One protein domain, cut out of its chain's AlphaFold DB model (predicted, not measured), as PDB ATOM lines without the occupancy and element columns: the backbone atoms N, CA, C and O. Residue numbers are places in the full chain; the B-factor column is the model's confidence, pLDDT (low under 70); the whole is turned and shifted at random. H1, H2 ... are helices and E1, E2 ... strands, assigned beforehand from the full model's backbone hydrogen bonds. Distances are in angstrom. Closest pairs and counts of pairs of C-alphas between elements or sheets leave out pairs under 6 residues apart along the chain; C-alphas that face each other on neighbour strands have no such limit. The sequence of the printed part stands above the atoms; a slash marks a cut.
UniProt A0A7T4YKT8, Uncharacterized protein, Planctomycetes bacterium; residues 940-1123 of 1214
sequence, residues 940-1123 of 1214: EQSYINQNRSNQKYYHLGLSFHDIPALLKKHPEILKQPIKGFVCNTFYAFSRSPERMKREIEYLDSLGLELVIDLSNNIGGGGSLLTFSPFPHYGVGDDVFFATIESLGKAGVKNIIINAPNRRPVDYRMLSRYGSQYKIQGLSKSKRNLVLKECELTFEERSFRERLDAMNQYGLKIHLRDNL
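AT A GLANCE: This is residues 940 to 1123 of the 1214 residues of an uncharacterized protein of Planctomycetes bacterium (UniProt A0A7T4YKT8). A twisted sheet of four parallel strands, E1 to E4, lies in the middle of an elongated model, with helices H4, H5 and H7 in a row along one side, only grazing it. H1 and H2 make one end of the length; H6 and the long link after it make the other, where residues 1092 to 1097 stick out. The printed part has 184 residues, with seven named helices and four named strands in the order H1 H2 E1 H3 H4 E2 H5 E3 H6 H7 E4. The sheet's order is E1 E2 E3 E4, and the class is mixed, helices and strands. The whole is compact, with a radius of gyration of the C-alphas of 17.6 A, and spans 56 by 34 by 30 A.

HOW THE PARTS SIT: H1, residues 940 to 947, touches no helix. H2, residues 963 to 969, is apart from H1; neither is on the sheet. E1, residues 980 to 984, is an edge strand, and residues 954 to 955 pair with its residues 981 to 982, parallel. H3, residues 985 to 989, only grazes the sheet. H4, residues 993 to 1005, grazes it with residues 996 to 1004 and only just touches H2, with 3 pairs of C-alphas within 8 A, closest Ile 963 and Glu 999 at 6.6 A. E2, residues 1009 to 1013, is parallel to E1, with N 981 and O 1009 within hydrogen-bond range at 2.8 A. H5, residues 1034 to 1050, touches H4 with residues 1046 to 1050 alone, at a steep tilt of 43 degrees, the same way; the closest C-alphas, of Lys 997 and Ala 1050, are 4.5 A apart. E3, residues 1054 to 1057, is parallel to E2, with N 1056 and O 1012 2.9 A apart. H6, residues 1064 to 1073, is not on the sheet. H7, residues 1098 to 1112, touches H5 at a shallow tilt of 15 degrees, the same way, closest C-alphas Ile 1044 and Met 1110 at 6.2 A; it is close to H6 but not clearly touching. E4, residues 1116 to 1119, is parallel to E3, with N 1055 and O 1116 2.9 A apart. Three strand-helix-strand units, parallel neighbour strands with helices between, have right-handed crossovers: E1, H3 H4, E2; E2, H5, E3; E3, H6 H7, E4. In H1 to H7 every O i to N i+4 pair is within hydrogen-bond range.

IN THESE COORDINATES: H1 begins at C-alpha 940 (-4.592, -28.421, -63.449). H4 is 18.0 A long, H5 24.0 A and H7 21.1 A; E1 is 13.5 A. E4 ends at C-alpha 1119 (-26.837, -21.283, -46.183).

THE WHOLE: The C-alphas farthest apart, of Lys 969 and Glu 1093, are 57.0 A apart. The printed part has no cut. The links H1 to H2, E2 to H5 and H6 to H7 are long. Mean pLDDT of the printed part is 70.4; 81 residues are under 70, among them 1016 to 1039 and 1081 to 1100.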
ATOM      1  N   GLU A 940      -4.751 -29.389 -64.547       45.25
ATOM      2  CA  GLU A 940      -4.592 -28.421 -63.449       45.25
ATOM      3  C   GLU A 940      -5.092 -27.034 -63.873       45.25
ATOM      4  O   GLU A 940      -5.894 -26.419 -63.169       45.25
ATOM      5  N   GLN A 941      -4.722 -26.574 -65.073       48.09
ATOM      6  CA  GLN A 941      -5.237 -25.327 -65.632       48.09
ATOM      7  C   GLN A 941      -6.744 -25.408 -65.913       48.09
ATOM      8  O   GLN A 941      -7.409 -24.391 -65.776       48.09
ATOM      9  N   SER A 942      -7.310 -26.575 -66.238       45.62
ATOM     10  CA  SER A 942      -8.759 -26.803 -66.376       45.62
ATOM     11  C   SER A 942      -9.461 -26.726 -65.025       45.62
ATOM     12  O   SER A 942     -10.485 -26.067 -64.931       45.62
ATOM     13  N   TYR A 943      -8.890 -27.284 -63.956       45.75
ATOM     14  CA  TYR A 943      -9.438 -27.174 -62.601       45.75
ATOM     15  C   TYR A 943      -9.397 -25.717 -62.102       45.75
ATOM     16  O   TYR A 943     -10.390 -25.183 -61.605       45.75
ATOM     17  N   ILE A 944      -8.281 -25.022 -62.350       52.06
ATOM     18  CA  ILE A 944      -8.150 -23.573 -62.137       52.06
ATOM     19  C   ILE A 944      -9.159 -22.805 -63.012       52.06
ATOM     20  O   ILE A 944      -9.811 -21.890 -62.519       52.06
ATOM     21  N   ASN A 945      -9.354 -23.174 -64.282       50.31
ATOM     22  CA  ASN A 945     -10.285 -22.507 -65.204       50.31
ATOM     23  C   ASN A 945     -11.764 -22.784 -64.878       50.31
ATOM     24  O   ASN A 945     -12.599 -21.903 -65.070       50.31
ATOM     25  N   GLN A 946     -12.100 -23.961 -64.348       52.31
ATOM     26  CA  GLN A 946     -13.430 -24.271 -63.821       52.31
ATOM     27  C   GLN A 946     -13.731 -23.365 -62.617       52.31
ATOM     28  O   GLN A 946     -14.807 -22.762 -62.565       52.31
ATOM     29  N   ASN A 947     -12.745 -23.149 -61.737       50.72
ATOM     30  CA  ASN A 947     -12.829 -22.168 -60.650       50.72
ATOM     31  C   ASN A 947     -12.831 -20.702 -61.142       50.72
ATOM     32  O   ASN A 947     -13.494 -19.870 -60.527       50.72
ATOM     33  N   ARG A 948     -12.206 -20.369 -62.287       49.16
ATOM     34  CA  ARG A 948     -12.290 -19.024 -62.910       49.16
ATOM     35  C   ARG A 948     -13.717 -18.628 -63.334       49.16
ATOM     36  O   ARG A 948     -13.958 -17.448 -63.576       49.16
ATOM     37  N   SER A 949     -14.673 -19.560 -63.412       42.72
ATOM     38  CA  SER A 949     -16.062 -19.262 -63.803       42.72
ATOM     39  C   SER A 949     -16.936 -18.752 -62.633       42.72
ATOM     40  O   SER A 949     -17.668 -19.496 -61.975       42.72
ATOM     41  N   ASN A 950     -16.899 -17.435 -62.400       48.16
ATOM     42  CA  ASN A 950     -17.763 -16.678 -61.471       48.16
ATOM     43  C   ASN A 950     -17.716 -17.092 -59.979       48.16
ATOM     44  O   ASN A 950     -18.629 -16.747 -59.223       48.16
ATOM     45  N   GLN A 951     -16.687 -17.806 -59.507       59.34
ATOM     46  CA  GLN A 951     -16.570 -18.132 -58.081       59.34
ATOM     47  C   GLN A 951     -15.845 -17.023 -57.306       59.34
ATOM     48  O   GLN A 951     -14.657 -16.786 -57.490       59.34
ATOM     49  N   LYS A 952     -16.561 -16.371 -56.377       76.50
ATOM     50  CA  LYS A 952     -15.994 -15.361 -55.462       76.50
ATOM     51  C   LYS A 952     -15.006 -15.943 -54.434       76.50
ATOM     52  O   LYS A 952     -14.398 -15.167 -53.709       76.50
ATOM     53  N   TYR A 953     -14.841 -17.262 -54.337       83.00
ATOM     54  CA  TYR A 953     -13.928 -17.910 -53.391       83.00
ATOM     55  C   TYR A 953     -13.199 -19.082 -54.048       83.00
ATOM     56  O   TYR A 953     -13.773 -19.782 -54.880       83.00
ATOM     57  N   TYR A 954     -11.956 -19.325 -53.633       82.31
ATOM     58  CA  TYR A 954     -11.175 -20.479 -54.065       82.31
ATOM     59  C   TYR A 954     -11.502 -21.688 -53.182       82.31
ATOM     60  O   TYR A 954     -11.246 -21.677 -51.975       82.31
ATOM     61  N   HIS A 955     -12.083 -22.736 -53.762       81.69
ATOM     62  CA  HIS A 955     -12.426 -23.948 -53.021       81.69
ATOM     63  C   HIS A 955     -11.209 -24.865 -52.871       81.69
ATOM     64  O   HIS A 955     -10.730 -25.455 -53.840       81.69
ATOM     65  N   LEU A 956     -10.744 -25.028 -51.633       71.44
ATOM     66  CA  LEU A 956      -9.824 -26.096 -51.264       71.44
ATOM     67  C   LEU A 956     -10.655 -27.351 -51.003       71.44
ATOM     68  O   LEU A 956     -11.535 -27.368 -50.142       71.44
ATOM     69  N   GLY A 957     -10.401 -28.392 -51.801       61.69
ATOM     70  CA  GLY A 957     -11.065 -29.689 -51.674       61.69
ATOM     71  C   GLY A 957     -10.616 -30.446 -50.419       61.69
ATOM     72  O   GLY A 957     -10.345 -29.869 -49.371       61.69
ATOM     73  N   LEU A 958     -10.466 -31.767 -50.515       47.94
ATOM     74  CA  LEU A 958      -9.917 -32.600 -49.429       47.94
ATOM     75  C   LEU A 958      -8.401 -32.386 -49.177       47.94
ATOM     76  O   LEU A 958      -7.752 -33.209 -48.539       47.94
ATOM     77  N   SER A 959      -7.805 -31.303 -49.683       51.28
ATOM     78  CA  SER A 959      -6.369 -31.058 -49.583       51.28
ATOM     79  C   SER A 959      -5.983 -30.480 -48.219       51.28
ATOM     80  O   SER A 959      -6.308 -29.336 -47.907       51.28
ATOM     81  N   PHE A 960      -5.188 -31.224 -47.450       55.62
ATOM     82  CA  PHE A 960      -4.642 -30.811 -46.147       55.62
ATOM     83  C   PHE A 960      -3.552 -29.720 -46.224       55.62
ATOM     84  O   PHE A 960      -2.818 -29.516 -45.253       55.62
ATOM     85  N   HIS A 961      -3.400 -29.038 -47.362       64.88
ATOM     86  CA  HIS A 961      -2.311 -28.094 -47.598       64.88
ATOM     87  C   HIS A 961      -2.353 -26.899 -46.643       64.88
ATOM     88  O   HIS A 961      -3.406 -26.386 -46.280       64.88
ATOM     89  N   ASP A 962      -1.168 -26.468 -46.234       78.12
ATOM     90  CA  ASP A 962      -0.948 -25.214 -45.528       78.12
ATOM     91  C   ASP A 962      -1.194 -24.061 -46.516       78.12
ATOM     92  O   ASP A 962      -0.561 -24.019 -47.573       78.12
ATOM     93  N   ILE A 963      -2.162 -23.182 -46.234       85.88
ATOM     94  CA  ILE A 963      -2.583 -22.128 -47.176       85.88
ATOM     95  C   ILE A 963      -1.429 -21.166 -47.528       85.88
ATOM     96  O   ILE A 963      -1.210 -20.945 -48.722       85.88
ATOM     97  N   PRO A 964      -0.633 -20.654 -46.564       88.00
ATOM     98  CA  PRO A 964       0.617 -19.953 -46.859       88.00
ATOM     99  C   PRO A 964       1.567 -20.719 -47.790       88.00
ATOM    100  O   PRO A 964       2.097 -20.139 -48.742       88.00
ATOM    101  N   ALA A 965       1.774 -22.022 -47.573       82.19
ATOM    102  CA  ALA A 965       2.633 -22.825 -48.449       82.19
ATOM    103  C   ALA A 965       2.047 -22.996 -49.863       82.19
ATOM    104  O   ALA A 965       2.791 -22.945 -50.846       82.19
ATOM    105  N   LEU A 966       0.724 -23.160 -49.980       83.94
ATOM    106  CA  LEU A 966       0.026 -23.228 -51.263       83.94
ATOM    107  C   LEU A 966       0.167 -21.911 -52.034       83.94
ATOM    108  O   LEU A 966       0.555 -21.937 -53.196       83.94
ATOM    109  N   LEU A 967      -0.087 -20.774 -51.384       87.81
ATOM    110  CA  LEU A 967       0.020 -19.444 -51.991       87.81
ATOM    111  C   LEU A 967       1.458 -19.089 -52.384       87.81
ATOM    112  O   LEU A 967       1.673 -18.489 -53.434       87.81
ATOM    113  N   LYS A 968       2.455 -19.527 -51.605       85.00
ATOM    114  CA  LYS A 968       3.874 -19.413 -51.975       85.00
ATOM    115  C   LYS A 968       4.229 -20.251 -53.211       85.00
ATOM    116  O   LYS A 968       5.078 -19.837 -53.995       85.00
ATOM    117  N   LYS A 969       3.612 -21.428 -53.373       80.50
ATOM    118  CA  LYS A 969       3.814 -22.318 -54.529       80.50
ATOM    119  C   LYS A 969       3.041 -21.849 -55.772       80.50
ATOM    120  O   LYS A 969       3.524 -22.049 -56.880       80.50
ATOM    121  N   HIS A 970       1.875 -21.237 -55.569       82.88
ATOM    122  CA  HIS A 970       0.913 -20.841 -56.600       82.88
ATOM    123  C   HIS A 970       0.509 -19.355 -56.467       82.88
ATOM    124  O   HIS A 970      -0.655 -19.041 -56.183       82.88
ATOM    125  N   PRO A 971       1.450 -18.402 -56.646       88.44
ATOM    126  CA  PRO A 971       1.176 -16.968 -56.514       88.44
ATOM    127  C   PRO A 971       0.170 -16.442 -57.554       88.44
ATOM    128  O   PRO A 971      -0.420 -15.379 -57.371       88.44
ATOM    129  N   GLU A 972      -0.085 -17.180 -58.637       86.44
ATOM    130  CA  GLU A 972      -1.151 -16.913 -59.605       86.44
ATOM    131  C   GLU A 972      -2.569 -17.023 -59.022       86.44
ATOM    132  O   GLU A 972      -3.504 -16.485 -59.616       86.44
ATOM    133  N   ILE A 973      -2.749 -17.660 -57.858       87.06
ATOM    134  CA  ILE A 973      -4.025 -17.647 -57.126       87.06
ATOM    135  C   ILE A 973      -4.331 -16.228 -56.617       87.06
ATOM    136  O   ILE A 973      -5.467 -15.779 -56.733       87.06
ATOM    137  N   LEU A 974      -3.318 -15.473 -56.169       87.38
ATOM    138  CA  LEU A 974      -3.472 -14.077 -55.720       87.38
ATOM    139  C   LEU A 974      -3.766 -13.095 -56.864       87.38
ATOM    140  O   LEU A 974      -4.196 -11.974 -56.617       87.38
ATOM    141  N   LYS A 975      -3.546 -13.503 -58.120       86.88
ATOM    142  CA  LYS A 975      -3.905 -12.713 -59.310       86.88
ATOM    143  C   LYS A 975      -5.374 -12.886 -59.718       86.88
ATOM    144  O   LYS A 975      -5.823 -12.229 -60.652       86.88
ATOM    145  N   GLN A 976      -6.106 -13.794 -59.074       84.81
ATOM    146  CA  GLN A 976      -7.528 -14.016 -59.328       84.81
ATOM    147  C   GLN A 976      -8.360 -13.114 -58.404       84.81
ATOM    148  O   GLN A 976      -7.954 -12.893 -57.263       84.81
ATOM    149  N   PRO A 977      -9.535 -12.620 -58.838       85.12
ATOM    150  CA  PRO A 977     -10.416 -11.778 -58.024       85.12
ATOM    151  C   PRO A 977     -11.197 -12.608 -56.985       85.12
ATOM    152  O   PRO A 977     -12.427 -12.574 -56.923       85.12
ATOM    153  N   ILE A 978     -10.479 -13.402 -56.188       89.75
ATOM    154  CA  ILE A 978     -11.038 -14.197 -55.097       89.75
ATOM    155  C   ILE A 978     -11.153 -13.342 -53.833       89.75
ATOM    156  O   ILE A 978     -10.257 -12.585 -53.482       89.75
ATOM    157  N   LYS A 979     -12.266 -13.495 -53.118       89.31
ATOM    158  CA  LYS A 979     -12.525 -12.874 -51.813       89.31
ATOM    159  C   LYS A 979     -11.938 -13.688 -50.653       89.31
ATOM    160  O   LYS A 979     -11.930 -13.229 -49.514       89.31
ATOM    161  N   GLY A 980     -11.492 -14.917 -50.911       91.94
ATOM    162  CA  GLY A 980     -11.013 -15.817 -49.872       91.94
ATOM    163  C   GLY A 980     -10.979 -17.287 -50.275       91.94
ATOM    164  O   GLY A 980     -11.215 -17.634 -51.435       91.94
ATOM    165  N   PHE A 981     -10.747 -18.144 -49.284       93.12
ATOM    166  CA  PHE A 981     -10.709 -19.600 -49.411       93.12
ATOM    167  C   PHE A 981     -11.898 -20.253 -48.711       93.12
ATOM    168  O   PHE A 981     -12.209 -19.915 -47.569       93.12
ATOM    169  N   VAL A 982     -12.517 -21.238 -49.364       91.31
ATOM    170  CA  VAL A 982     -13.488 -22.142 -48.731       91.31
ATOM    171  C   VAL A 982     -12.803 -23.477 -48.457       91.31
ATOM    172  O   VAL A 982     -12.341 -24.128 -49.391       91.31
ATOM    173  N   CYS A 983     -12.764 -23.884 -47.189       88.88
ATOM    174  CA  CYS A 983     -12.203 -25.161 -46.735       88.88
ATOM    175  C   CYS A 983     -13.284 -25.997 -46.042       88.88
ATOM    176  O   CYS A 983     -14.176 -25.435 -45.420       88.88
ATOM    177  N   ASN A 984     -13.224 -27.326 -46.110       83.00
ATOM    178  CA  ASN A 984     -14.235 -28.199 -45.488       83.00
ATOM    179  C   ASN A 984     -14.013 -28.435 -43.973       83.00
ATOM    180  O   ASN A 984     -12.991 -28.045 -43.407       83.00
ATOM    181  N   THR A 985     -14.941 -29.148 -43.327       77.44
ATOM    182  CA  THR A 985     -14.866 -29.566 -41.911       77.44
ATOM    183  C   THR A 985     -13.550 -30.268 -41.531       77.44
ATOM    184  O   THR A 985     -12.988 -29.989 -40.474       77.44
ATOM    185  N   PHE A 986     -13.003 -31.141 -42.390       70.50
ATOM    186  CA  PHE A 986     -11.733 -31.830 -42.105       70.50
ATOM    187  C   PHE A 986     -10.542 -30.876 -42.064       70.50
ATOM    188  O   PHE A 986      -9.617 -31.104 -41.287       70.50
ATOM    189  N   TYR A 987     -10.562 -29.793 -42.851       82.06
ATOM    190  CA  TYR A 987      -9.550 -28.745 -42.738       82.06
ATOM    191  C   TYR A 987      -9.526 -28.193 -41.313       82.06
ATOM    192  O   TYR A 987      -8.463 -28.169 -40.693       82.06
ATOM    193  N   ALA A 988     -10.699 -27.849 -40.768       78.12
ATOM    194  CA  ALA A 988     -10.827 -27.322 -39.415       78.12
ATOM    195  C   ALA A 988     -10.331 -28.307 -38.344       78.12
ATOM    196  O   ALA A 988      -9.532 -27.921 -37.495       78.12
ATOM    197  N   PHE A 989     -10.714 -29.586 -38.428       70.94
ATOM    198  CA  PHE A 989     -10.227 -30.620 -37.502       70.94
ATOM    199  C   PHE A 989      -8.725 -30.930 -37.643       70.94
ATOM    200  O   PHE A 989      -8.089 -31.359 -36.685       70.94
ATOM    201  N   SER A 990      -8.124 -30.688 -38.813       73.19
ATOM    202  CA  SER A 990      -6.692 -30.918 -39.070       73.19
ATOM    203  C   SER A 990      -5.766 -29.775 -38.620       73.19
ATOM    204  O   SER A 990      -4.581 -29.749 -38.981       73.19
ATOM    205  N   ARG A 991      -6.286 -28.784 -37.885       78.00
ATOM    206  CA  ARG A 991      -5.554 -27.587 -37.454       78.00
ATOM    207  C   ARG A 991      -5.773 -27.336 -35.965       78.00
ATOM    208  O   ARG A 991      -6.896 -27.394 -35.483       78.00
ATOM    209  N   SER A 992      -4.704 -26.994 -35.244       81.69
ATOM    210  CA  SER A 992      -4.862 -26.397 -33.914       81.69
ATOM    211  C   SER A 992      -5.401 -24.963 -34.052       81.69
ATOM    212  O   SER A 992      -5.134 -24.323 -35.082       81.69
ATOM    213  N   PRO A 993      -6.100 -24.415 -33.038       80.38
ATOM    214  CA  PRO A 993      -6.602 -23.042 -33.077       80.38
ATOM    215  C   PRO A 993      -5.507 -22.011 -33.383       80.38
ATOM    216  O   PRO A 993      -5.730 -21.080 -34.147       80.38
ATOM    217  N   GLU A 994      -4.285 -22.209 -32.879       83.56
ATOM    218  CA  GLU A 994      -3.135 -21.313 -33.084       83.56
ATOM    219  C   GLU A 994      -2.529 -21.436 -34.488       83.56
ATOM    220  O   GLU A 994      -1.893 -20.504 -34.984       83.56
ATOM    221  N   ARG A 995      -2.661 -22.597 -35.143       85.00
ATOM    222  CA  ARG A 995      -2.270 -22.747 -36.551       85.00
ATOM    223  C   ARG A 995      -3.308 -22.099 -37.457       85.00
ATOM    224  O   ARG A 995      -2.928 -21.294 -38.299       85.00
ATOM    225  N   MET A 996      -4.589 -22.390 -37.235       90.56
ATOM    226  CA  MET A 996      -5.676 -21.794 -38.009       90.56
ATOM    227  C   MET A 996      -5.701 -20.269 -37.849       90.56
ATOM    228  O   MET A 996      -5.813 -19.563 -38.844       90.56
ATOM    229  N   LYS A 997      -5.476 -19.749 -36.635       92.06
ATOM    230  CA  LYS A 997      -5.336 -18.310 -36.381       92.06
ATOM    231  C   LYS A 997      -4.217 -17.669 -37.204       92.06
ATOM    232  O   LYS A 997      -4.457 -16.645 -37.827       92.06
ATOM    233  N   ARG A 998      -3.033 -18.286 -37.289       88.81
ATOM    234  CA  ARG A 998      -1.929 -17.776 -38.127       88.81
ATOM    235  C   ARG A 998      -2.236 -17.843 -39.624       88.81
ATOM    236  O   ARG A 998      -1.828 -16.957 -40.368       88.81
ATOM    237  N   GLU A 999      -2.952 -18.872 -40.072       91.88
ATOM    238  CA  GLU A 999      -3.432 -18.969 -41.458       91.88
ATOM    239  C   GLU A 999      -4.482 -17.878 -41.760       91.88
ATOM    240  O   GLU A 999      -4.456 -17.296 -42.841       91.88
ATOM    241  N   ILE A1000      -5.346 -17.539 -40.794       93.81
ATOM    242  CA  ILE A1000      -6.319 -16.436 -40.878       93.81
ATOM    243  C   ILE A1000      -5.623 -15.073 -40.855       93.81
ATOM    244  O   ILE A1000      -5.937 -14.242 -41.693       93.81
ATOM    245  N   GLU A1001      -4.659 -14.843 -39.961       93.38
ATOM    246  CA  GLU A1001      -3.860 -13.609 -39.904       93.38
ATOM    247  C   GLU A1001      -3.085 -13.388 -41.214       93.38
ATOM    248  O   GLU A1001      -3.043 -12.274 -41.738       93.38
ATOM    249  N   TYR A1002      -2.528 -14.459 -41.789       93.38
ATOM    250  CA  TYR A1002      -1.884 -14.416 -43.100       93.38
ATOM    251  C   TYR A1002      -2.877 -14.074 -44.220       93.38
ATOM    252  O   TYR A1002      -2.584 -13.216 -45.050       93.38
ATOM    253  N   LEU A1003      -4.062 -14.688 -44.234       94.00
ATOM    254  CA  LEU A1003      -5.096 -14.393 -45.229       94.00
ATOM    255  C   LEU A1003      -5.667 -12.972 -45.090       94.00
ATOM    256  O   LEU A1003      -5.734 -12.259 -46.091       94.00
ATOM    257  N   ASP A1004      -5.973 -12.522 -43.872       93.31
ATOM    258  CA  ASP A1004      -6.395 -11.147 -43.578       93.31
ATOM    259  C   ASP A1004      -5.327 -10.138 -44.058       93.31
ATOM    260  O   ASP A1004      -5.679  -9.110 -44.635       93.31
ATOM    261  N   SER A1005      -4.026 -10.446 -43.914       94.81
ATOM    262  CA  SER A1005      -2.930  -9.594 -44.423       94.81
ATOM    263  C   SER A1005      -2.876  -9.476 -45.955       94.81
ATOM    264  O   SER A1005      -2.294  -8.531 -46.484       94.81
ATOM    265  N   LEU A1006      -3.512 -10.411 -46.668       94.31
ATOM    266  CA  LEU A1006      -3.675 -10.414 -48.124       94.31
ATOM    267  C   LEU A1006      -5.057  -9.895 -48.568       94.31
ATOM    268  O   LEU A1006      -5.360  -9.915 -49.758       94.31
ATOM    269  N   GLY A1007      -5.912  -9.458 -47.633       93.75
ATOM    270  CA  GLY A1007      -7.296  -9.060 -47.913       93.75
ATOM    271  C   GLY A1007      -8.232 -10.230 -48.248       93.75
ATOM    272  O   GLY A1007      -9.285 -10.020 -48.849       93.75
ATOM    273  N   LEU A1008      -7.854 -11.457 -47.881       94.19
ATOM    274  CA  LEU A1008      -8.577 -12.693 -48.176       94.19
ATOM    275  C   LEU A1008      -9.261 -13.244 -46.919       94.19
ATOM    276  O   LEU A1008      -8.684 -13.273 -45.839       94.19
ATOM    277  N   GLU A1009     -10.487 -13.744 -47.052       93.00
ATOM    278  CA  GLU A1009     -11.219 -14.362 -45.940       93.00
ATOM    279  C   GLU A1009     -11.039 -15.892 -45.903       93.00
ATOM    280  O   GLU A1009     -11.050 -16.555 -46.942       93.00
ATOM    281  N   LEU A1010     -10.972 -16.487 -44.708       94.31
ATOM    282  CA  LEU A1010     -11.186 -17.929 -44.536       94.31
ATOM    283  C   LEU A1010     -12.672 -18.214 -44.273       94.31
ATOM    284  O   LEU A1010     -13.293 -17.602 -43.398       94.31
ATOM    285  N   VAL A1011     -13.232 -19.164 -45.021       93.19
ATOM    286  CA  VAL A1011     -14.605 -19.658 -44.878       93.19
ATOM    287  C   VAL A1011     -14.559 -21.163 -44.624       93.19
ATOM    288  O   VAL A1011     -13.980 -21.901 -45.421       93.19
ATOM    289  N   ILE A1012     -15.188 -21.635 -43.546       92.12
ATOM    290  CA  ILE A1012     -15.266 -23.076 -43.259       92.12
ATOM    291  C   ILE A1012     -16.633 -23.625 -43.671       92.12
ATOM    292  O   ILE A1012     -17.670 -23.271 -43.114       92.12
ATOM    293  N   ASP A1013     -16.631 -24.498 -44.669       88.00
ATOM    294  CA  ASP A1013     -17.789 -25.227 -45.160       88.00
ATOM    295  C   ASP A1013     -18.018 -26.512 -44.364       88.00
ATOM    296  O   ASP A1013     -17.475 -27.577 -44.658       88.00
ATOM    297  N   LEU A1014     -18.887 -26.381 -43.367       84.44
ATOM    298  CA  LEU A1014     -19.386 -27.454 -42.521       84.44
ATOM    299  C   LEU A1014     -20.566 -28.210 -43.181       84.44
ATOM    300  O   LEU A1014     -21.157 -29.113 -42.587       84.44
ATOM    301  N   SER A1015     -20.966 -27.830 -44.406       76.12
ATOM    302  CA  SER A1015     -22.055 -28.475 -45.153       76.12
ATOM    303  C   SER A1015     -21.619 -29.721 -45.929       76.12
ATOM    304  O   SER A1015     -22.473 -30.508 -46.340       76.12
ATOM    305  N   ASN A1016     -20.312 -29.890 -46.151       62.03
ATOM    306  CA  ASN A1016     -19.700 -31.062 -46.771       62.03
ATOM    307  C   ASN A1016     -18.957 -31.892 -45.717       62.03
ATOM    308  O   ASN A1016     -18.201 -31.350 -44.916       62.03
ATOM    309  N   ASN A1017     -19.094 -33.215 -45.811       59.41
ATOM    310  CA  ASN A1017     -18.327 -34.213 -45.062       59.41
ATOM    311  C   ASN A1017     -18.532 -34.230 -43.538       59.41
ATOM    312  O   ASN A1017     -17.666 -33.821 -42.769       59.41
ATOM    313  N   ILE A1018     -19.633 -34.862 -43.129       49.59
ATOM    314  CA  ILE A1018     -19.538 -36.064 -42.285       49.59
ATOM    315  C   ILE A1018     -20.278 -37.162 -43.057       49.59
ATOM    316  O   ILE A1018     -21.304 -36.880 -43.678       49.59
ATOM    317  N   GLY A1019     -19.703 -38.361 -43.143       41.28
ATOM    318  CA  GLY A1019     -20.244 -39.439 -43.972       41.28
ATOM    319  C   GLY A1019     -21.376 -40.198 -43.278       41.28
ATOM    320  O   GLY A1019     -21.255 -40.528 -42.103       41.28
ATOM    321  N   GLY A1020     -22.438 -40.533 -44.020       37.44
ATOM    322  CA  GLY A1020     -23.446 -41.545 -43.658       37.44
ATOM    323  C   GLY A1020     -24.425 -41.177 -42.535       37.44
ATOM    324  O   GLY A1020     -25.636 -41.319 -42.714       37.44
ATOM    325  N   GLY A1021     -23.926 -40.692 -41.400       38.97
ATOM    326  CA  GLY A1021     -24.697 -39.923 -40.431       38.97
ATOM    327  C   GLY A1021     -24.926 -38.507 -40.958       38.97
ATOM    328  O   GLY A1021     -24.118 -37.982 -41.725       38.97
ATOM    329  N   GLY A1022     -26.044 -37.885 -40.578       43.75
ATOM    330  CA  GLY A1022     -26.295 -36.490 -40.935       43.75
ATOM    331  C   GLY A1022     -25.147 -35.590 -40.461       43.75
ATOM    332  O   GLY A1022     -24.515 -35.878 -39.446       43.75
ATOM    333  N   SER A1023     -24.844 -34.519 -41.203       50.09
ATOM    334  CA  SER A1023     -23.764 -33.606 -40.810       50.09
ATOM    335  C   SER A1023     -23.987 -33.072 -39.389       50.09
ATOM    336  O   SER A1023     -25.127 -33.018 -38.923       50.09
ATOM    337  N   LEU A1024     -22.929 -32.546 -38.753       50.81
ATOM    338  CA  LEU A1024     -22.990 -31.780 -37.485       50.81
ATOM    339  C   LEU A1024     -24.084 -30.683 -37.460       50.81
ATOM    340  O   LEU A1024     -24.411 -30.125 -36.416       50.81
ATOM    341  N   LEU A1025     -24.638 -30.362 -38.631       51.16
ATOM    342  CA  LEU A1025     -25.593 -29.304 -38.926       51.16
ATOM    343  C   LEU A1025     -26.879 -29.783 -39.606       51.16
ATOM    344  O   LEU A1025     -27.732 -28.955 -39.925       51.16
ATOM    345  N   THR A1026     -27.076 -31.087 -39.828       50.75
ATOM    346  CA  THR A1026     -28.457 -31.558 -39.955       50.75
ATOM    347  C   THR A1026     -29.101 -31.378 -38.593       50.75
ATOM    348  O   THR A1026     -28.715 -32.042 -37.634       50.75
ATOM    349  N   PHE A1027     -30.082 -30.481 -38.513       51.09
ATOM    350  CA  PHE A1027     -30.926 -30.265 -37.337       51.09
ATOM    351  C   PHE A1027     -31.903 -31.443 -37.148       51.09
ATOM    352  O   PHE A1027     -33.112 -31.280 -37.047       51.09
ATOM    353  N   SER A1028     -31.367 -32.666 -37.174       43.88
ATOM    354  CA  SER A1028     -32.121 -33.893 -36.974       43.88
ATOM    355  C   SER A1028     -32.341 -34.076 -35.469       43.88
ATOM    356  O   SER A1028     -31.358 -34.174 -34.736       43.88
ATOM    357  N   PRO A1029     -33.595 -34.145 -34.995       39.22
ATOM    358  CA  PRO A1029     -33.942 -34.061 -33.579       39.22
ATOM    359  C   PRO A1029     -33.773 -35.403 -32.847       39.22
ATOM    360  O   PRO A1029     -34.683 -35.862 -32.167       39.22
ATOM    361  N   PHE A1030     -32.634 -36.082 -33.009       40.09
ATOM    362  CA  PHE A1030     -32.361 -37.331 -32.291       40.09
ATOM    363  C   PHE A1030     -31.849 -37.017 -30.872       40.09
ATOM    364  O   PHE A1030     -30.693 -36.610 -30.749       40.09
ATOM    365  N   PRO A1031     -32.644 -37.208 -29.795       33.47
ATOM    366  CA  PRO A1031     -32.361 -36.606 -28.482       33.47
ATOM    367  C   PRO A1031     -31.225 -37.262 -27.679       33.47
ATOM    368  O   PRO A1031     -31.021 -36.918 -26.519       33.47
ATOM    369  N   HIS A1032     -30.519 -38.236 -28.261       37.09
ATOM    370  CA  HIS A1032     -29.636 -39.158 -27.535       37.09
ATOM    371  C   HIS A1032     -28.155 -39.078 -27.945       37.09
ATOM    372  O   HIS A1032     -27.319 -39.756 -27.356       37.09
ATOM    373  N   TYR A1033     -27.800 -38.212 -28.900       46.25
ATOM    374  CA  TYR A1033     -26.406 -37.965 -29.290       46.25
ATOM    375  C   TYR A1033     -25.842 -36.713 -28.605       46.25
ATOM    376  O   TYR A1033     -25.496 -35.747 -29.281       46.25
ATOM    377  N   GLY A1034     -25.695 -36.742 -27.273       51.03
ATOM    378  CA  GLY A1034     -25.007 -35.668 -26.531       51.03
ATOM    379  C   GLY A1034     -23.604 -35.384 -27.087       51.03
ATOM    380  O   GLY A1034     -23.242 -34.234 -27.302       51.03
ATOM    381  N   VAL A1035     -22.896 -36.444 -27.503       46.75
ATOM    382  CA  VAL A1035     -21.610 -36.367 -28.219       46.75
ATOM    383  C   VAL A1035     -21.686 -35.475 -29.467       46.75
ATOM    384  O   VAL A1035     -20.744 -34.747 -29.747       46.75
ATOM    385  N   GLY A1036     -22.795 -35.488 -30.214       58.56
ATOM    386  CA  GLY A1036     -22.958 -34.667 -31.420       58.56
ATOM    387  C   GLY A1036     -23.103 -33.173 -31.118       58.56
ATOM    388  O   GLY A1036     -22.588 -32.349 -31.874       58.56
ATOM    389  N   ASP A1037     -23.754 -32.825 -30.005       61.44
ATOM    390  CA  ASP A1037     -23.794 -31.450 -29.495       61.44
ATOM    391  C   ASP A1037     -22.428 -31.036 -28.922       61.44
ATOM    392  O   ASP A1037     -21.943 -29.956 -29.252       61.44
ATOM    393  N   ASP A1038     -21.739 -31.899 -28.171       64.31
ATOM    394  CA  ASP A1038     -20.397 -31.610 -27.640       64.31
ATOM    395  C   ASP A1038     -19.358 -31.405 -28.757       64.31
ATOM    396  O   ASP A1038     -18.613 -30.421 -28.741       64.31
ATOM    397  N   VAL A1039     -19.335 -32.276 -29.779       63.03
ATOM    398  CA  VAL A1039     -18.495 -32.105 -30.981       63.03
ATOM    399  C   VAL A1039     -18.844 -30.787 -31.671       63.03
ATOM    400  O   VAL A1039     -17.943 -30.050 -32.079       63.03
ATOM    401  N   PHE A1040     -20.134 -30.461 -31.799       78.44
ATOM    402  CA  PHE A1040     -20.585 -29.210 -32.397       78.44
ATOM    403  C   PHE A1040     -20.071 -27.997 -31.614       78.44
ATOM    404  O   PHE A1040     -19.405 -27.141 -32.199       78.44
ATOM    405  N   PHE A1041     -20.317 -27.926 -30.305       79.50
ATOM    406  CA  PHE A1041     -19.914 -26.789 -29.479       79.50
ATOM    407  C   PHE A1041     -18.389 -26.650 -29.413       79.50
ATOM    408  O   PHE A1041     -17.890 -25.541 -29.594       79.50
ATOM    409  N   ALA A1042     -17.645 -27.754 -29.283       75.81
ATOM    410  CA  ALA A1042     -16.182 -27.747 -29.347       75.81
ATOM    411  C   ALA A1042     -15.655 -27.289 -30.721       75.81
ATOM    412  O   ALA A1042     -14.672 -26.550 -30.797       75.81
ATOM    413  N   THR A1043     -16.321 -27.666 -31.819       79.69
ATOM    414  CA  THR A1043     -15.970 -27.201 -33.174       79.69
ATOM    415  C   THR A1043     -16.220 -25.701 -33.319       79.69
ATOM    416  O   THR A1043     -15.337 -24.973 -33.768       79.69
ATOM    417  N   ILE A1044     -17.395 -25.218 -32.910       87.75
ATOM    418  CA  ILE A1044     -17.773 -23.800 -32.973       87.75
ATOM    419  C   ILE A1044     -16.876 -22.937 -32.076       87.75
ATOM    420  O   ILE A1044     -16.425 -21.878 -32.512       87.75
ATOM    421  N   GLU A1045     -16.538 -23.409 -30.876       86.31
ATOM    422  CA  GLU A1045     -15.562 -22.766 -29.995       86.31
ATOM    423  C   GLU A1045     -14.156 -22.742 -30.612       86.31
ATOM    424  O   GLU A1045     -13.500 -21.701 -30.587       86.31
ATOM    425  N   SER A1046     -13.686 -23.852 -31.190       83.69
ATOM    426  CA  SER A1046     -12.366 -23.935 -31.831       83.69
ATOM    427  C   SER A1046     -12.249 -22.966 -33.017       83.69
ATOM    428  O   SER A1046     -11.296 -22.189 -33.097       83.69
ATOM    429  N   LEU A1047     -13.269 -22.933 -33.883       89.81
ATOM    430  CA  LEU A1047     -13.383 -21.989 -35.000       89.81
ATOM    431  C   LEU A1047     -13.430 -20.532 -34.514       89.81
ATOM    432  O   LEU A1047     -12.753 -19.667 -35.073       89.81
ATOM    433  N   GLY A1048     -14.190 -20.267 -33.449       89.50
ATOM    434  CA  GLY A1048     -14.283 -18.955 -32.813       89.50
ATOM    435  C   GLY A1048     -12.956 -18.475 -32.227       89.50
ATOM    436  O   GLY A1048     -12.517 -17.364 -32.515       89.50
ATOM    437  N   LYS A1049     -12.269 -19.333 -31.461       87.12
ATOM    438  CA  LYS A1049     -10.937 -19.068 -30.885       87.12
ATOM    439  C   LYS A1049      -9.855 -18.889 -31.953       87.12
ATOM    440  O   LYS A1049      -8.936 -18.095 -31.753       87.12
ATOM    441  N   ALA A1050      -9.975 -19.579 -33.088       87.31
ATOM    442  CA  ALA A1050      -9.117 -19.368 -34.250       87.31
ATOM    443  C   ALA A1050      -9.373 -18.023 -34.960       87.31
ATOM    444  O   ALA A1050      -8.490 -17.535 -35.660       87.31
ATOM    445  N   GLY A1051     -10.546 -17.405 -34.778       92.38
ATOM    446  CA  GLY A1051     -10.928 -16.152 -35.437       92.38
ATOM    447  C   GLY A1051     -11.621 -16.335 -36.792       92.38
ATOM    448  O   GLY A1051     -11.620 -15.411 -37.608       92.38
ATOM    449  N   VAL A1052     -12.210 -17.506 -37.063       93.19
ATOM    450  CA  VAL A1052     -12.997 -17.745 -38.284       93.19
ATOM    451  C   VAL A1052     -14.223 -16.833 -38.281       93.19
ATOM    452  O   VAL A1052     -15.010 -16.843 -37.344       93.19
ATOM    453  N   LYS A1053     -14.418 -16.046 -39.344       92.06
ATOM    454  CA  LYS A1053     -15.516 -15.057 -39.430       92.06
ATOM    455  C   LYS A1053     -16.748 -15.580 -40.173       92.06
ATOM    456  O   LYS A1053     -17.838 -15.038 -40.001       92.06
ATOM    457  N   ASN A1054     -16.583 -16.599 -41.018       91.94
ATOM    458  CA  ASN A1054     -17.615 -17.107 -41.921       91.94
ATOM    459  C   ASN A1054     -17.658 -18.640 -41.902       91.94
ATOM    460  O   ASN A1054     -16.629 -19.292 -42.089       91.94
ATOM    461  N   ILE A1055     -18.858 -19.203 -41.785       92.12
ATOM    462  CA  ILE A1055     -19.107 -20.637 -41.947       92.12
ATOM    463  C   ILE A1055     -20.235 -20.883 -42.955       92.12
ATOM    464  O   ILE A1055     -21.223 -20.147 -42.981       92.12
ATOM    465  N   ILE A1056     -20.100 -21.918 -43.783       87.06
ATOM    466  CA  ILE A1056     -21.181 -22.407 -44.650       87.06
ATOM    467  C   ILE A1056     -21.799 -23.631 -43.980       87.06
ATOM    468  O   ILE A1056     -21.090 -24.550 -43.572       87.06
ATOM    469  N   ILE A1057     -23.126 -23.648 -43.878       83.88
ATOM    470  CA  ILE A1057     -23.891 -24.768 -43.326       83.88
ATOM    471  C   ILE A1057     -24.897 -25.266 -44.363       83.88
ATOM    472  O   ILE A1057     -25.357 -24.507 -45.226       83.88
ATOM    473  N   ASN A1058     -25.235 -26.556 -44.313       77.81
ATOM    474  CA  ASN A1058     -26.222 -27.087 -45.246       77.81
ATOM    475  C   ASN A1058     -27.608 -26.566 -44.861       77.81
ATOM    476  O   ASN A1058     -27.951 -26.535 -43.680       77.81
ATOM    477  N   ALA A1059     -28.417 -26.186 -45.846       61.66
ATOM    478  CA  ALA A1059     -29.819 -25.940 -45.561       61.66
ATOM    479  C   ALA A1059     -30.518 -27.301 -45.347       61.66
ATOM    480  O   ALA A1059     -30.253 -28.249 -46.097       61.66
ATOM    481  N   PRO A1060     -31.391 -27.432 -44.334       57.56
ATOM    482  CA  PRO A1060     -32.071 -28.682 -44.010       57.56
ATOM    483  C   PRO A1060     -33.077 -29.044 -45.111       57.56
ATOM    484  O   PRO A1060     -34.235 -28.633 -45.111       57.56
ATOM    485  N   ASN A1061     -32.619 -29.826 -46.086       49.91
ATOM    486  CA  ASN A1061     -33.268 -29.934 -47.395       49.91
ATOM    487  C   ASN A1061     -34.608 -30.710 -47.422       49.91
ATOM    488  O   ASN A1061     -35.155 -30.921 -48.502       49.91
ATOM    489  N   ARG A1062     -35.132 -31.197 -46.281       51.72
ATOM    490  CA  ARG A1062     -36.297 -32.116 -46.251       51.72
ATOM    491  C   ARG A1062     -37.309 -31.953 -45.101       51.72
ATOM    492  O   ARG A1062     -38.260 -32.727 -45.068       51.72
ATOM    493  N   ARG A1063     -37.177 -30.986 -44.178       52.91
ATOM    494  CA  ARG A1063     -38.111 -30.844 -43.032       52.91
ATOM    495  C   ARG A1063     -38.736 -29.442 -42.941       52.91
ATOM    496  O   ARG A1063     -38.006 -28.460 -42.830       52.91
ATOM    497  N   PRO A1064     -40.081 -29.313 -42.933       54.56
ATOM    498  CA  PRO A1064     -40.749 -28.022 -42.742       54.56
ATOM    499  C   PRO A1064     -40.481 -27.356 -41.384       54.56
ATOM    500  O   PRO A1064     -40.595 -26.137 -41.293       54.56
ATOM    501  N   VAL A1065     -40.145 -28.129 -40.343       55.50
ATOM    502  CA  VAL A1065     -39.868 -27.624 -38.984       55.50
ATOM    503  C   VAL A1065     -38.595 -26.774 -38.978       55.50
ATOM    504  O   VAL A1065     -38.641 -25.604 -38.609       55.50
ATOM    505  N   ASP A1066     -37.496 -27.301 -39.512       61.06
ATOM    506  CA  ASP A1066     -36.199 -26.618 -39.549       61.06
ATOM    507  C   ASP A1066     -36.259 -25.311 -40.366       61.06
ATOM    508  O   ASP A1066     -35.633 -24.312 -40.011       61.06
ATOM    509  N   TYR A1067     -37.076 -25.271 -41.427       63.06
ATOM    510  CA  TYR A1067     -37.351 -24.039 -42.174       63.06
ATOM    511  C   TYR A1067     -38.155 -23.006 -41.369       63.06
ATOM    512  O   TYR A1067     -37.890 -21.814 -41.525       63.06
ATOM    513  N   ARG A1068     -39.097 -23.421 -40.504       65.31
ATOM    514  CA  ARG A1068     -39.774 -22.501 -39.566       65.31
ATOM    515  C   ARG A1068     -38.791 -21.957 -38.535       65.31
ATOM    516  O   ARG A1068     -38.804 -20.761 -38.273       65.31
ATOM    517  N   MET A1069     -37.906 -22.793 -37.991       67.50
ATOM    518  CA  MET A1069     -36.883 -22.335 -37.047       67.50
ATOM    519  C   MET A1069     -35.925 -21.331 -37.714       67.50
ATOM    520  O   MET A1069     -35.725 -20.228 -37.205       67.50
ATOM    521  N   LEU A1070     -35.418 -21.636 -38.914       66.88
ATOM    522  CA  LEU A1070     -34.581 -20.709 -39.688       66.88
ATOM    523  C   LEU A1070     -35.307 -19.405 -40.066       66.88
ATOM    524  O   LEU A1070     -34.664 -18.356 -40.089       66.88
ATOM    525  N   SER A1071     -36.617 -19.420 -40.341       66.56
ATOM    526  CA  SER A1071     -37.371 -18.183 -40.611       66.56
ATOM    527  C   SER A1071     -37.637 -17.362 -39.342       66.56
ATOM    528  O   SER A1071     -37.530 -16.137 -39.390       66.56
ATOM    529  N   ARG A1072     -37.916 -18.024 -38.210       74.06
ATOM    530  CA  ARG A1072     -38.175 -17.419 -36.889       74.06
ATOM    531  C   ARG A1072     -36.932 -16.751 -36.298       74.06
ATOM    532  O   ARG A1072     -37.034 -15.668 -35.728       74.06
ATOM    533  N   TYR A1073     -35.768 -17.381 -36.456       74.06
ATOM    534  CA  TYR A1073     -34.508 -16.943 -35.847       74.06
ATOM    535  C   TYR A1073     -33.545 -16.253 -36.832       74.06
ATOM    536  O   TYR A1073     -32.682 -15.487 -36.408       74.06
ATOM    537  N   GLY A1074     -33.683 -16.436 -38.150       66.62
ATOM    538  CA  GLY A1074     -32.682 -15.986 -39.131       66.62
ATOM    539  C   GLY A1074     -32.365 -14.484 -39.137       66.62
ATOM    540  O   GLY A1074     -31.240 -14.103 -39.464       66.62
ATOM    541  N   SER A1075     -33.312 -13.633 -38.729       69.06
ATOM    542  CA  SER A1075     -33.098 -12.188 -38.541       69.06
ATOM    543  C   SER A1075     -32.266 -11.848 -37.299       69.06
ATOM    544  O   SER A1075     -31.528 -10.866 -37.323       69.06
ATOM    545  N   GLN A1076     -32.347 -12.657 -36.239       75.06
ATOM    546  CA  GLN A1076     -31.610 -12.467 -34.986       75.06
ATOM    547  C   GLN A1076     -30.139 -12.894 -35.131       75.06
ATOM    548  O   GLN A1076     -29.247 -12.205 -34.643       75.06
ATOM    549  N   TYR A1077     -29.878 -13.975 -35.876       68.06
ATOM    550  CA  TYR A1077     -28.553 -14.612 -35.989       68.06
ATOM    551  C   TYR A1077     -27.807 -14.312 -37.305       68.06
ATOM    552  O   TYR A1077     -26.918 -15.058 -37.708       68.06
ATOM    553  N   LYS A1078     -28.162 -13.218 -38.001       72.25
ATOM    554  CA  LYS A1078     -27.493 -12.736 -39.235       72.25
ATOM    555  C   LYS A1078     -27.348 -13.803 -40.342       72.25
ATOM    556  O   LYS A1078     -26.380 -13.771 -41.105       72.25
ATOM    557  N   ILE A1079     -28.304 -14.730 -40.457       73.69
ATOM    558  CA  ILE A1079     -28.226 -15.856 -41.400       73.69
ATOM    559  C   ILE A1079     -28.413 -15.354 -42.838       73.69
ATOM    560  O   ILE A1079     -29.471 -14.831 -43.201       73.69
ATOM    561  N   GLN A1080     -27.393 -15.533 -43.680       71.38
ATOM    562  CA  GLN A1080     -27.435 -15.126 -45.085       71.38
ATOM    563  C   GLN A1080     -27.993 -16.246 -45.976       71.38
ATOM    564  O   GLN A1080     -27.700 -17.428 -45.792       71.38
ATOM    565  N   GLY A1081     -28.811 -15.865 -46.967       65.38
ATOM    566  CA  GLY A1081     -29.400 -16.803 -47.929       65.38
ATOM    567  C   GLY A1081     -30.838 -17.266 -47.644       65.38
ATOM    568  O   GLY A1081     -31.229 -18.315 -48.146       65.38
ATOM    569  N   LEU A1082     -31.662 -16.507 -46.912       62.31
ATOM    570  CA  LEU A1082     -33.113 -16.758 -46.787       62.31
ATOM    571  C   LEU A1082     -33.930 -15.847 -47.728       62.31
ATOM    572  O   LEU A1082     -33.991 -14.629 -47.514       62.31
ATOM    573  N   SER A1083     -34.579 -16.431 -48.748       57.84
ATOM    574  CA  SER A1083     -35.389 -15.695 -49.739       57.84
ATOM    575  C   SER A1083     -36.624 -15.030 -49.114       57.84
ATOM    576  O   SER A1083     -37.216 -15.566 -48.178       57.84
ATOM    577  N   LYS A1084     -37.060 -13.881 -49.662       49.88
ATOM    578  CA  LYS A1084     -38.273 -13.164 -49.205       49.88
ATOM    579  C   LYS A1084     -39.511 -14.076 -49.182       49.88
ATOM    580  O   LYS A1084     -40.236 -14.081 -48.196       49.88
ATOM    581  N   SER A1085     -39.697 -14.902 -50.214       48.88
ATOM    582  CA  SER A1085     -40.826 -15.840 -50.333       48.88
ATOM    583  C   SER A1085     -40.887 -16.907 -49.233       48.88
ATOM    584  O   SER A1085     -41.977 -17.341 -48.877       48.88
ATOM    585  N   LYS A1086     -39.747 -17.311 -48.650       50.84
ATOM    586  CA  LYS A1086     -39.694 -18.317 -47.574       50.84
ATOM    587  C   LYS A1086     -39.900 -17.732 -46.164       50.84
ATOM    588  O   LYS A1086     -39.999 -18.503 -45.215       50.84
ATOM    589  N   ARG A1087     -39.990 -16.403 -46.002       50.06
ATOM    590  CA  ARG A1087     -40.191 -15.752 -44.685       50.06
ATOM    591  C   ARG A1087     -41.649 -15.724 -44.211       50.06
ATOM    592  O   ARG A1087     -41.876 -15.580 -43.019       50.06
ATOM    593  N   ASN A1088     -42.617 -15.893 -45.115       41.53
ATOM    594  CA  ASN A1088     -44.043 -15.659 -44.841       41.53
ATOM    595  C   ASN A1088     -44.858 -16.939 -44.544       41.53
ATOM    596  O   ASN A1088     -46.082 -16.929 -44.655       41.53
ATOM    597  N   LEU A1089     -44.211 -18.056 -44.191       41.84
ATOM    598  CA  LEU A1089     -44.915 -19.280 -43.790       41.84
ATOM    599  C   LEU A1089     -45.454 -19.142 -42.355       41.84
ATOM    600  O   LEU A1089     -44.701 -18.895 -41.419       41.84
ATOM    601  N   VAL A1090     -46.778 -19.273 -42.235       34.94
ATOM    602  CA  VAL A1090     -47.610 -18.848 -41.096       34.94
ATOM    603  C   VAL A1090     -47.115 -19.348 -39.735       34.94
ATOM    604  O   VAL A1090     -46.988 -20.552 -39.501       34.94
ATOM    605  N   LEU A1091     -46.942 -18.404 -38.807       37.78
ATOM    606  CA  LEU A1091     -46.784 -18.660 -37.379       37.78
ATOM    607  C   LEU A1091     -48.163 -18.864 -36.733       37.78
ATOM    608  O   LEU A1091     -49.024 -17.988 -36.807       37.78
ATOM    609  N   LYS A1092     -48.344 -19.990 -36.043       37.25
ATOM    610  CA  LYS A1092     -49.298 -20.123 -34.937       37.25
ATOM    611  C   LYS A1092     -48.513 -20.554 -33.708       37.25
ATOM    612  O   LYS A1092     -47.608 -21.378 -33.822       37.25
ATOM    613  N   GLU A1093     -48.836 -19.962 -32.568       37.44
ATOM    614  CA  GLU A1093     -48.147 -20.229 -31.311       37.44
ATOM    615  C   GLU A1093     -48.433 -21.660 -30.845       37.44
ATOM    616  O   GLU A1093     -49.585 -22.080 -30.739       37.44
ATOM    617  N   CYS A1094     -47.364 -22.408 -30.602       34.25
ATOM    618  CA  CYS A1094     -47.338 -23.699 -29.924       34.25
ATOM    619  C   CYS A1094     -46.109 -23.697 -29.006       34.25
ATOM    620  O   CYS A1094     -45.179 -22.910 -29.210       34.25
ATOM    621  N   GLU A1095     -46.129 -24.538 -27.976       41.31
ATOM    622  CA  GLU A1095     -45.071 -24.595 -26.967       41.31
ATOM    623  C   GLU A1095     -43.721 -25.011 -27.574       41.31
ATOM    624  O   GLU A1095     -43.666 -25.783 -28.532       41.31
ATOM    625  N   LEU A1096     -42.625 -24.475 -27.020       43.12
ATOM    626  CA  LEU A1096     -41.268 -24.741 -27.505       43.12
ATOM    627  C   LEU A1096     -40.933 -26.227 -27.315       43.12
ATOM    628  O   LEU A1096     -40.774 -26.685 -26.180       43.12
ATOM    629  N   THR A1097     -40.768 -26.970 -28.409       61.25
ATOM    630  CA  THR A1097     -40.269 -28.349 -28.340       61.25
ATOM    631  C   THR A1097     -38.806 -28.365 -27.879       61.25
ATOM    632  O   THR A1097     -38.077 -27.377 -28.005       61.25
ATOM    633  N   PHE A1098     -38.343 -29.507 -27.361       50.94
ATOM    634  CA  PHE A1098     -36.924 -29.732 -27.039       50.94
ATOM    635  C   PHE A1098     -36.002 -29.415 -28.238       50.94
ATOM    636  O   PHE A1098     -34.914 -28.863 -28.074       50.94
ATOM    637  N   GLU A1099     -36.498 -29.677 -29.449       60.28
ATOM    638  CA  GLU A1099     -35.849 -29.405 -30.732       60.28
ATOM    639  C   GLU A1099     -35.569 -27.904 -30.940       60.28
ATOM    640  O   GLU A1099     -34.446 -27.535 -31.283       60.28
ATOM    641  N   GLU A1100     -36.545 -27.022 -30.661       67.25
ATOM    642  CA  GLU A1100     -36.354 -25.563 -30.760       67.25
ATOM    643  C   GLU A1100     -35.328 -25.039 -29.740       67.25
ATOM    644  O   GLU A1100     -34.671 -24.025 -29.995       67.25
ATOM    645  N   ARG A1101     -35.147 -25.723 -28.596       70.62
ATOM    646  CA  ARG A1101     -34.135 -25.352 -27.595       70.62
ATOM    647  C   ARG A1101     -32.719 -25.677 -28.073       70.62
ATOM    648  O   ARG A1101     -31.907 -24.758 -28.136       70.62
ATOM    649  N   SER A1102     -32.445 -26.925 -28.462       68.06
ATOM    650  CA  SER A1102     -31.123 -27.327 -28.981       68.06
ATOM    651  C   SER A1102     -30.749 -26.511 -30.229       68.06
ATOM    652  O   SER A1102     -29.650 -25.962 -30.316       68.06
ATOM    653  N   PHE A1103     -31.699 -26.301 -31.153       74.12
ATOM    654  CA  PHE A1103     -31.503 -25.438 -32.325       74.12
ATOM    655  C   PHE A1103     -31.054 -24.019 -31.944       74.12
ATOM    656  O   PHE A1103     -30.127 -23.467 -32.544       74.12
ATOM    657  N   ARG A1104     -31.698 -23.429 -30.931       77.38
ATOM    658  CA  ARG A1104     -31.358 -22.098 -30.434       77.38
ATOM    659  C   ARG A1104     -29.998 -22.071 -29.740       77.38
ATOM    660  O   ARG A1104     -29.226 -21.164 -30.021       77.38
ATOM    661  N   GLU A1105     -29.690 -23.038 -28.881       79.75
ATOM    662  CA  GLU A1105     -28.401 -23.120 -28.177       79.75
ATOM    663  C   GLU A1105     -27.232 -23.208 -29.171       79.75
ATOM    664  O   GLU A1105     -26.237 -22.495 -29.029       79.75
ATOM    665  N   ARG A1106     -27.395 -23.975 -30.260       80.56
ATOM    666  CA  ARG A1106     -26.427 -24.029 -31.366       80.56
ATOM    667  C   ARG A1106     -26.223 -22.673 -32.060       80.56
ATOM    668  O   ARG A1106     -25.085 -22.305 -32.358       80.56
ATOM    669  N   LEU A1107     -27.297 -21.913 -32.298       81.75
ATOM    670  CA  LEU A1107     -27.220 -20.563 -32.876       81.75
ATOM    671  C   LEU A1107     -26.645 -19.522 -31.898       81.75
ATOM    672  O   LEU A1107     -25.859 -18.666 -32.314       81.75
ATOM    673  N   ASP A1108     -26.993 -19.605 -30.613       84.69
ATOM    674  CA  ASP A1108     -26.458 -18.749 -29.550       84.69
ATOM    675  C   ASP A1108     -24.936 -18.946 -29.418       84.69
ATOM    676  O   ASP A1108     -24.204 -17.954 -29.397       84.69
ATOM    677  N   ALA A1109     -24.432 -20.187 -29.472       82.19
ATOM    678  CA  ALA A1109     -22.994 -20.467 -29.491       82.19
ATOM    679  C   ALA A1109     -22.287 -19.918 -30.744       82.19
ATOM    680  O   ALA A1109     -21.251 -19.265 -30.630       82.19
ATOM    681  N   MET A1110     -22.847 -20.108 -31.946       86.94
ATOM    682  CA  MET A1110     -22.282 -19.517 -33.172       86.94
ATOM    683  C   MET A1110     -22.186 -17.984 -33.084       86.94
ATOM    684  O   MET A1110     -21.185 -17.392 -33.491       86.94
ATOM    685  N   ASN A1111     -23.212 -17.336 -32.526       86.00
ATOM    686  CA  ASN A1111     -23.261 -15.885 -32.370       86.00
ATOM    687  C   ASN A1111     -22.360 -15.364 -31.237       86.00
ATOM    688  O   ASN A1111     -21.791 -14.283 -31.383       86.00
ATOM    689  N   GLN A1112     -22.154 -16.134 -30.162       90.44
ATOM    690  CA  GLN A1112     -21.186 -15.829 -29.097       90.44
ATOM    691  C   GLN A1112     -19.765 -15.647 -29.652       90.44
ATOM    692  O   GLN A1112     -19.050 -14.745 -29.219       90.44
ATOM    693  N   TYR A1113     -19.379 -16.450 -30.648       89.12
ATOM    694  CA  TYR A1113     -18.093 -16.335 -31.347       89.12
ATOM    695  C   TYR A1113     -18.138 -15.435 -32.598       89.12
ATOM    696  O   TYR A1113     -17.157 -15.343 -33.330       89.12
ATOM    697  N   GLY A1114     -19.259 -14.753 -32.859       89.56
ATOM    698  CA  GLY A1114     -19.403 -13.816 -33.977       89.56
ATOM    699  C   GLY A1114     -19.419 -14.455 -35.374       89.56
ATOM    700  O   GLY A1114     -19.215 -13.744 -36.362       89.56
ATOM    701  N   LEU A1115     -19.667 -15.767 -35.479       90.00
ATOM    702  CA  LEU A1115     -19.641 -16.501 -36.745       90.00
ATOM    703  C   LEU A1115     -20.792 -16.061 -37.666       90.00
ATOM    704  O   LEU A1115     -21.966 -16.140 -37.303       90.00
ATOM    705  N   LYS A1116     -20.476 -15.641 -38.897       90.00
ATOM    706  CA  LYS A1116     -21.483 -15.378 -39.939       90.00
ATOM    707  C   LYS A1116     -21.873 -16.681 -40.631       90.00
ATOM    708  O   LYS A1116     -21.016 -17.373 -41.182       90.00
ATOM    709  N   ILE A1117     -23.169 -16.980 -40.635       88.44
ATOM    710  CA  ILE A1117     -23.729 -18.233 -41.150       88.44
ATOM    711  C   ILE A1117     -24.243 -18.035 -42.582       88.44
ATOM    712  O   ILE A1117     -25.133 -17.218 -42.828       88.44
ATOM    713  N   HIS A1118     -23.722 -18.833 -43.514       84.56
ATOM    714  CA  HIS A1118     -24.114 -18.854 -44.926       84.56
ATOM    715  C   HIS A1118     -24.847 -20.161 -45.259       84.56
ATOM    716  O   HIS A1118     -24.303 -21.247 -45.057       84.56
ATOM    717  N   LEU A1119     -26.075 -20.088 -45.786       80.31
ATOM    718  CA  LEU A1119     -26.837 -21.283 -46.183       80.31
ATOM    719  C   LEU A1119     -26.472 -21.756 -47.599       80.31
ATOM    720  O   LEU A1119     -26.633 -21.016 -48.575       80.31
ATOM    721  N   ARG A1120     -26.049 -23.020 -47.725       71.69
ATOM    722  CA  ARG A1120     -25.509 -23.583 -48.977       71.69
ATOM    723  C   ARG A1120     -26.457 -23.514 -50.183       71.69
ATOM    724  O   ARG A1120     -26.000 -23.223 -51.288       71.69
ATOM    725  N   ASP A1121     -27.758 -23.748 -49.990       60.69
ATOM    726  CA  ASP A1121     -28.751 -23.849 -51.081       60.69
ATOM    727  C   ASP A1121     -28.806 -22.614 -51.999       60.69
ATOM    728  O   ASP A1121     -29.181 -22.736 -53.164       60.69
ATOM    729  N   ASN A1122     -28.416 -21.430 -51.510       48.19
ATOM    730  CA  ASN A1122     -28.461 -20.196 -52.298       48.19
ATOM    731  C   ASN A1122     -27.150 -19.835 -53.019       48.19
ATOM    732  O   ASN A1122     -27.157 -18.930 -53.853       48.19
ATOM    733  N   LEU A1123     -26.048 -20.568 -52.806       46.19
ATOM    734  CA  LEU A1123     -24.791 -20.325 -53.535       46.19
ATOM    735  C   LEU A1123     -24.914 -20.591 -55.047       46.19
ATOM    736  O   LEU A1123     -24.206 -19.963 -55.831       46.19
TER     737      LEU A1123